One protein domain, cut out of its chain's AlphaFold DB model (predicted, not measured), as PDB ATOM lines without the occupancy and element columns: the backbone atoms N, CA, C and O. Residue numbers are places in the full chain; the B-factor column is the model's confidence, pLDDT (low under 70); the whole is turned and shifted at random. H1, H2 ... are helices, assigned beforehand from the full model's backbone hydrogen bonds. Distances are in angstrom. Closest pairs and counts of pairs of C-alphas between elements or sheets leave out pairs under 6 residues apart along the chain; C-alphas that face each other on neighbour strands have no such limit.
ATOM      1  N   GLN A 167      21.752  35.354  28.234       65.69
ATOM      2  CA  GLN A 167      20.973  36.595  28.370       65.69
ATOM      3  C   GLN A 167      21.268  37.583  27.243       65.69
ATOM      4  O   GLN A 167      20.341  38.184  26.700       65.69
ATOM      5  N   LEU A 168      22.541  37.722  26.864       69.12
ATOM      6  CA  LEU A 168      22.930  38.574  25.742       69.12
ATOM      7  C   LEU A 168      22.340  38.035  24.429       69.12
ATOM      8  O   LEU A 168      21.693  38.778  23.692       69.12
ATOM      9  N   GLY A 169      22.483  36.726  24.185       72.00
ATOM     10  CA  GLY A 169      21.925  36.068  23.003       72.00
ATOM     11  C   GLY A 169      20.398  36.160  22.929       72.00
ATOM     12  O   GLY A 169      19.853  36.453  21.866       72.00
ATOM     13  N   GLY A 170      19.704  35.986  24.058       75.50
ATOM     14  CA  GLY A 170      18.245  36.096  24.129       75.50
ATOM     15  C   GLY A 170      17.719  37.506  23.832       75.50
ATOM     16  O   GLY A 170      16.750  37.648  23.087       75.50
ATOM     17  N   GLY A 171      18.372  38.547  24.365       73.12
ATOM     18  CA  GLY A 171      17.998  39.944  24.107       73.12
ATOM     19  C   GLY A 171      18.158  40.335  22.635       73.12
ATOM     20  O   GLY A 171      17.238  40.892  22.035       73.12
ATOM     21  N   VAL A 172      19.289  39.962  22.023       76.19
ATOM     22  CA  VAL A 172      19.551  40.204  20.593       76.19
ATOM     23  C   VAL A 172      18.566  39.433  19.713       76.19
ATOM     24  O   VAL A 172      18.004  40.008  18.782       76.19
ATOM     25  N   ALA A 173      18.298  38.161  20.022       78.44
ATOM     26  CA  ALA A 173      17.354  37.347  19.260       78.44
ATOM     27  C   ALA A 173      15.941  37.952  19.254       78.44
ATOM     28  O   ALA A 173      15.333  38.058  18.192       78.44
ATOM     29  N   MET A 174      15.435  38.411  20.403       79.19
ATOM     30  CA  MET A 174      14.119  39.060  20.492       79.19
ATOM     31  C   MET A 174      14.037  40.360  19.686       79.19
ATOM     32  O   MET A 174      13.035  40.608  19.012       79.19
ATOM     33  N   LEU A 175      15.099  41.169  19.709       78.62
ATOM     34  CA  LEU A 175      15.171  42.408  18.936       78.62
ATOM     35  C   LEU A 175      15.156  42.117  17.427       78.62
ATOM     36  O   LEU A 175      14.394  42.731  16.680       78.62
ATOM     37  N   VAL A 176      15.929  41.119  16.987       80.88
ATOM     38  CA  VAL A 176      15.962  40.663  15.590       80.88
ATOM     39  C   VAL A 176      14.616  40.074  15.159       80.88
ATOM     40  O   VAL A 176      14.139  40.400  14.075       80.88
ATOM     41  N   ILE A 177      13.957  39.273  16.004       84.44
ATOM     42  CA  ILE A 177      12.617  38.727  15.734       84.44
ATOM     43  C   ILE A 177      11.598  39.857  15.550       84.44
ATOM     44  O   ILE A 177      10.822  39.816  14.597       84.44
ATOM     45  N   GLY A 178      11.626  40.887  16.404       79.44
ATOM     46  CA  GLY A 178      10.750  42.054  16.272       79.44
ATOM     47  C   GLY A 178      10.934  42.786  14.938       79.44
ATOM     48  O   GLY A 178       9.951  43.107  14.271       79.44
ATOM     49  N   ILE A 179      12.184  42.981  14.505       80.44
ATOM     50  CA  ILE A 179      12.511  43.613  13.216       80.44
ATOM     51  C   ILE A 179      12.057  42.737  12.041       80.44
ATOM     52  O   ILE A 179      11.375  43.224  11.139       80.44
ATOM     53  N   ILE A 180      12.386  41.440  12.055       81.88
ATOM     54  CA  ILE A 180      11.986  40.490  11.004       81.88
ATOM     55  C   ILE A 180      10.462  40.431  10.892       81.88
ATOM     56  O   ILE A 180       9.930  40.415   9.782       81.88
ATOM     57  N   MET A 181       9.748  40.443  12.017       79.31
ATOM     58  CA  MET A 181       8.291  40.420  12.031       79.31
ATOM     59  C   MET A 181       7.702  41.629  11.291       79.31
ATOM     60  O   MET A 181       6.835  41.442  10.439       79.31
ATOM     61  N   VAL A 182       8.209  42.843  11.532       81.44
ATOM     62  CA  VAL A 182       7.758  44.066  10.834       81.44
ATOM     63  C   VAL A 182       8.111  44.031   9.345       81.44
ATOM     64  O   VAL A 182       7.276  44.371   8.508       81.44
ATOM     65  N   LEU A 183       9.318  43.581   8.994       81.75
ATOM     66  CA  LEU A 183       9.774  43.538   7.600       81.75
ATOM     67  C   LEU A 183       9.025  42.496   6.756       81.75
ATOM     68  O   LEU A 183       8.751  42.739   5.585       81.75
ATOM     69  N   THR A 184       8.681  41.345   7.339       84.12
ATOM     70  CA  THR A 184       8.030  40.237   6.618       84.12
ATOM     71  C   THR A 184       6.518  40.398   6.498       84.12
ATOM     72  O   THR A 184       5.941  39.998   5.491       84.12
ATOM     73  N   THR A 185       5.869  40.990   7.503       83.00
ATOM     74  CA  THR A 185       4.406  41.173   7.521       83.00
ATOM     75  C   THR A 185       3.958  42.568   7.064       83.00
ATOM     76  O   THR A 185       2.764  42.791   6.863       83.00
ATOM     77  N   GLY A 186       4.900  43.497   6.858       77.12
ATOM     78  CA  GLY A 186       4.644  44.888   6.479       77.12
ATOM     79  C   GLY A 186       4.266  45.784   7.666       77.12
ATOM     80  O   GLY A 186       4.142  45.326   8.801       77.12
ATOM     81  N   LEU A 187       4.051  47.082   7.411       84.06
ATOM     82  CA  LEU A 187       3.707  48.093   8.429       84.06
ATOM     83  C   LEU A 187       2.214  48.085   8.810       84.06
ATOM     84  O   LEU A 187       1.544  49.117   8.827       84.06
ATOM     85  N   THR A 188       1.658  46.914   9.113       90.25
ATOM     86  CA  THR A 188       0.321  46.865   9.721       90.25
ATOM     87  C   THR A 188       0.394  47.365  11.164       90.25
ATOM     88  O   THR A 188       1.424  47.227  11.824       90.25
ATOM     89  N   LEU A 189      -0.703  47.918  11.690       86.44
ATOM     90  CA  LEU A 189      -0.746  48.382  13.083       86.44
ATOM     91  C   LEU A 189      -0.361  47.258  14.064       86.44
ATOM     92  O   LEU A 189       0.410  47.482  14.991       86.44
ATOM     93  N   VAL A 190      -0.857  46.040  13.824       86.88
ATOM     94  CA  VAL A 190      -0.623  44.877  14.693       86.88
ATOM     95  C   VAL A 190       0.839  44.432  14.651       86.88
ATOM     96  O   VAL A 190       1.456  44.282  15.704       86.88
ATOM     97  N   SER A 191       1.416  44.258  13.458       81.19
ATOM     98  CA  SER A 191       2.825  43.865  13.313       81.19
ATOM     99  C   SER A 191       3.780  44.932  13.839       81.19
ATOM    100  O   SER A 191       4.770  44.597  14.482       81.19
ATOM    101  N   THR A 192       3.454  46.210  13.637       81.88
ATOM    102  CA  THR A 192       4.252  47.335  14.137       81.88
ATOM    103  C   THR A 192       4.257  47.371  15.663       81.88
ATOM    104  O   THR A 192       5.326  47.467  16.260       81.88
ATOM    105  N   LEU A 193       3.094  47.233  16.312       86.00
ATOM    106  CA  LEU A 193       3.003  47.204  17.777       86.00
ATOM    107  C   LEU A 193       3.737  46.001  18.372       86.00
ATOM    108  O   LEU A 193       4.454  46.146  19.360       86.00
ATOM    109  N   LEU A 194       3.588  44.821  17.767       86.19
ATOM    110  CA  LEU A 194       4.213  43.598  18.264       86.19
ATOM    111  C   LEU A 194       5.731  43.583  18.028       86.19
ATOM    112  O   LEU A 194       6.486  43.145  18.898       86.19
ATOM    113  N   GLY A 195       6.183  44.125  16.896       82.19
ATOM    114  CA  GLY A 195       7.596  44.354  16.609       82.19
ATOM    115  C   GLY A 195       8.230  45.360  17.568       82.19
ATOM    116  O   GLY A 195       9.286  45.073  18.126       82.19
ATOM    117  N   LEU A 196       7.556  46.486  17.838       83.19
ATOM    118  CA  LEU A 196       7.987  47.468  18.842       83.19
ATOM    119  C   LEU A 196       8.057  46.855  20.237       83.19
ATOM    120  O   LEU A 196       9.076  46.988  20.902       83.19
ATOM    121  N   ALA A 197       7.010  46.151  20.671       85.75
ATOM    122  CA  ALA A 197       6.991  45.489  21.971       85.75
ATOM    123  C   ALA A 197       8.148  44.486  22.107       85.75
ATOM    124  O   ALA A 197       8.868  44.510  23.104       85.75
ATOM    125  N   SER A 198       8.383  43.661  21.084       82.94
ATOM    126  CA  SER A 198       9.480  42.682  21.076       82.94
ATOM    127  C   SER A 198      10.855  43.357  21.061       82.94
ATOM    128  O   SER A 198      11.753  42.939  21.788       82.94
ATOM    129  N   GLY A 199      11.007  44.441  20.294       81.75
ATOM    130  CA  GLY A 199      12.223  45.253  20.256       81.75
ATOM    131  C   GLY A 199      12.520  45.935  21.590       81.75
ATOM    132  O   GLY A 199      13.648  45.863  22.068       81.75
ATOM    133  N   ILE A 200      11.508  46.523  22.236       81.06
ATOM    134  CA  ILE A 200      11.619  47.147  23.564       81.06
ATOM    135  C   ILE A 200      12.005  46.102  24.613       81.06
ATOM    136  O   ILE A 200      12.890  46.353  25.428       81.06
ATOM    137  N   VAL A 201      11.388  44.917  24.583       83.94
ATOM    138  CA  VAL A 201      11.734  43.813  25.494       83.94
ATOM    139  C   VAL A 201      13.161  43.323  25.243       83.94
ATOM    140  O   VAL A 201      13.922  43.173  26.197       83.94
ATOM    141  N   GLY A 202      13.559  43.128  23.982       77.62
ATOM    142  CA  GLY A 202      14.929  42.756  23.621       77.62
ATOM    143  C   GLY A 202      15.953  43.788  24.097       77.62
ATOM    144  O   GLY A 202      16.970  43.427  24.691       77.62
ATOM    145  N   LEU A 203      15.637  45.076  23.932       78.00
ATOM    146  CA  LEU A 203      16.458  46.186  24.403       78.00
ATOM    147  C   LEU A 203      16.544  46.229  25.935       78.00
ATOM    148  O   LEU A 203      17.624  46.425  26.476       78.00
ATOM    149  N   TYR A 204      15.445  45.979  26.646       77.19
ATOM    150  CA  TYR A 204      15.420  45.952  28.112       77.19
ATOM    151  C   TYR A 204      16.234  44.793  28.713       77.19
ATOM    152  O   TYR A 204      16.820  44.928  29.789       77.19
ATOM    153  N   VAL A 205      16.278  43.647  28.027       78.69
ATOM    154  CA  VAL A 205      17.052  42.468  28.454       78.69
ATOM    155  C   VAL A 205      18.559  42.684  28.278       78.69
ATOM    156  O   VAL A 205      19.347  42.066  28.998       78.69
ATOM    157  N   LEU A 206      18.977  43.582  27.378       71.75
ATOM    158  CA  LEU A 206      20.390  43.876  27.163       71.75
ATOM    159  C   LEU A 206      21.025  44.477  28.440       71.75
ATOM    160  O   LEU A 206      20.583  45.525  28.925       71.75
ATOM    161  N   PRO A 207      22.099  43.862  28.980       67.44
ATOM    162  CA  PRO A 207      22.781  44.331  30.186       67.44
ATOM    163  C   PRO A 207      23.151  45.824  30.214       67.44
ATOM    164  O   PRO A 207      22.912  46.442  31.254       67.44
ATOM    165  N   PRO A 208      23.694  46.440  29.139       63.47
ATOM    166  CA  PRO A 208      24.050  47.862  29.169       63.47
ATOM    167  C   PRO A 208      22.825  48.766  29.360       63.47
ATOM    168  O   PRO A 208      22.863  49.707  30.147       63.47
ATOM    169  N   VAL A 209      21.703  48.432  28.720       63.09
ATOM    170  CA  VAL A 209      20.449  49.189  28.833       63.09
ATOM    171  C   VAL A 209      19.870  49.046  30.236       63.09
ATOM    172  O   VAL A 209      19.441  50.024  30.845       63.09
ATOM    173  N   ARG A 210      19.911  47.831  30.793       66.88
ATOM    174  CA  ARG A 210      19.415  47.565  32.143       66.88
ATOM    175  C   ARG A 210      20.232  48.286  33.217       66.88
ATOM    176  O   ARG A 210      19.647  48.765  34.185       66.88
ATOM    177  N   ARG A 211      21.559  48.378  33.052       65.81
ATOM    178  CA  ARG A 211      22.438  49.152  33.948       65.81
ATOM    179  C   ARG A 211      22.092  50.643  33.894       65.81
ATOM    180  O   ARG A 211      21.831  51.222  34.941       65.81
ATOM    181  N   ARG A 212      21.936  51.216  32.695       64.44
ATOM    182  CA  ARG A 212      21.534  52.626  32.514       64.44
ATOM    183  C   ARG A 212      20.151  52.950  33.078       64.44
ATOM    184  O   ARG A 212      19.970  53.967  33.727       64.44
ATOM    185  N   LEU A 213      19.171  52.063  32.894       62.78
ATOM    186  CA  LEU A 213      17.819  52.243  33.450       62.78
ATOM    187  C   LEU A 213      17.768  52.141  34.980       62.78
ATOM    188  O   LEU A 213      16.810  52.626  35.591       62.78
ATOM    189  N   ARG A 214      18.747  51.458  35.584       65.81
ATOM    190  CA  ARG A 214      18.886  51.348  37.038       65.81
ATOM    191  C   ARG A 214      19.516  52.610  37.629       65.81
ATOM    192  O   ARG A 214      19.078  53.019  38.697       65.81
ATOM    193  N   ASN A 215      20.421  53.251  36.893       65.50
ATOM    194  CA  ASN A 215      21.046  54.531  37.236       65.50
ATOM    195  C   ASN A 215      20.286  55.717  36.607       65.50
ATOM    196  O   ASN A 215      20.883  56.659  36.104       65.50
ATOM    197  N   ARG A 216      18.950  55.654  36.553       71.50
ATOM    198  CA  ARG A 216      18.161  56.740  35.954       71.50
ATOM    199  C   ARG A 216      18.082  57.936  36.896       71.50
ATOM    200  O   ARG A 216      17.789  57.780  38.082       71.50
TER     201      ARG A 216
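Overview. This is residues 167 to 216 of the 333 residues of an uncharacterized protein of Halovenus sp. WSH3 (UniProt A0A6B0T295). Two long helices, H1 and H2, lie side by side as a helical hairpin, and the short helix H3 turns off crosswise at the end of H2. The printed part has 50 residues with three named helices in the order H1, H2, H3, and no named strand; the class is all helix. It is only just loose, close to compact, with a radius of gyration of the C-alphas of 11.9 A, and flat, with spans of 35 by 22 by 9 A.

Along the chain. H1, residues 167 to 185, begins at C-alpha 167 (20.973, 36.595, 28.370) and is 27.0 A long from first to last C-alpha. H2, residues 189 to 205, is 24.2 A long. H3, residues 207 to 214, is 10.6 A long and ends at C-alpha 214 (18.886, 51.348, 37.038).

Arrangement. The hairpin H1 and H2 touch, closest at the C-alphas of Gly 178 and Gly 195, 3.9 A apart. They run opposite ways at a shallow tilt of 13 degrees. H3 is close to H2 but not clearly touching, closest at the C-alphas of Tyr 204 and Arg 210, 5.9 A apart, and about perpendicular at 89 degrees. In H1, H2 and H3 every O i to N i+4 pair is within hydrogen-bond range.

Size, cuts and confidence. The C-alphas farthest apart, of Thr 185 and Asn 215, are 36.6 A apart. The printed part has no cut, and both links are tight. Mean pLDDT of the printed part is 77.3; residues 167 to 168 and 207 to 215 are under 70.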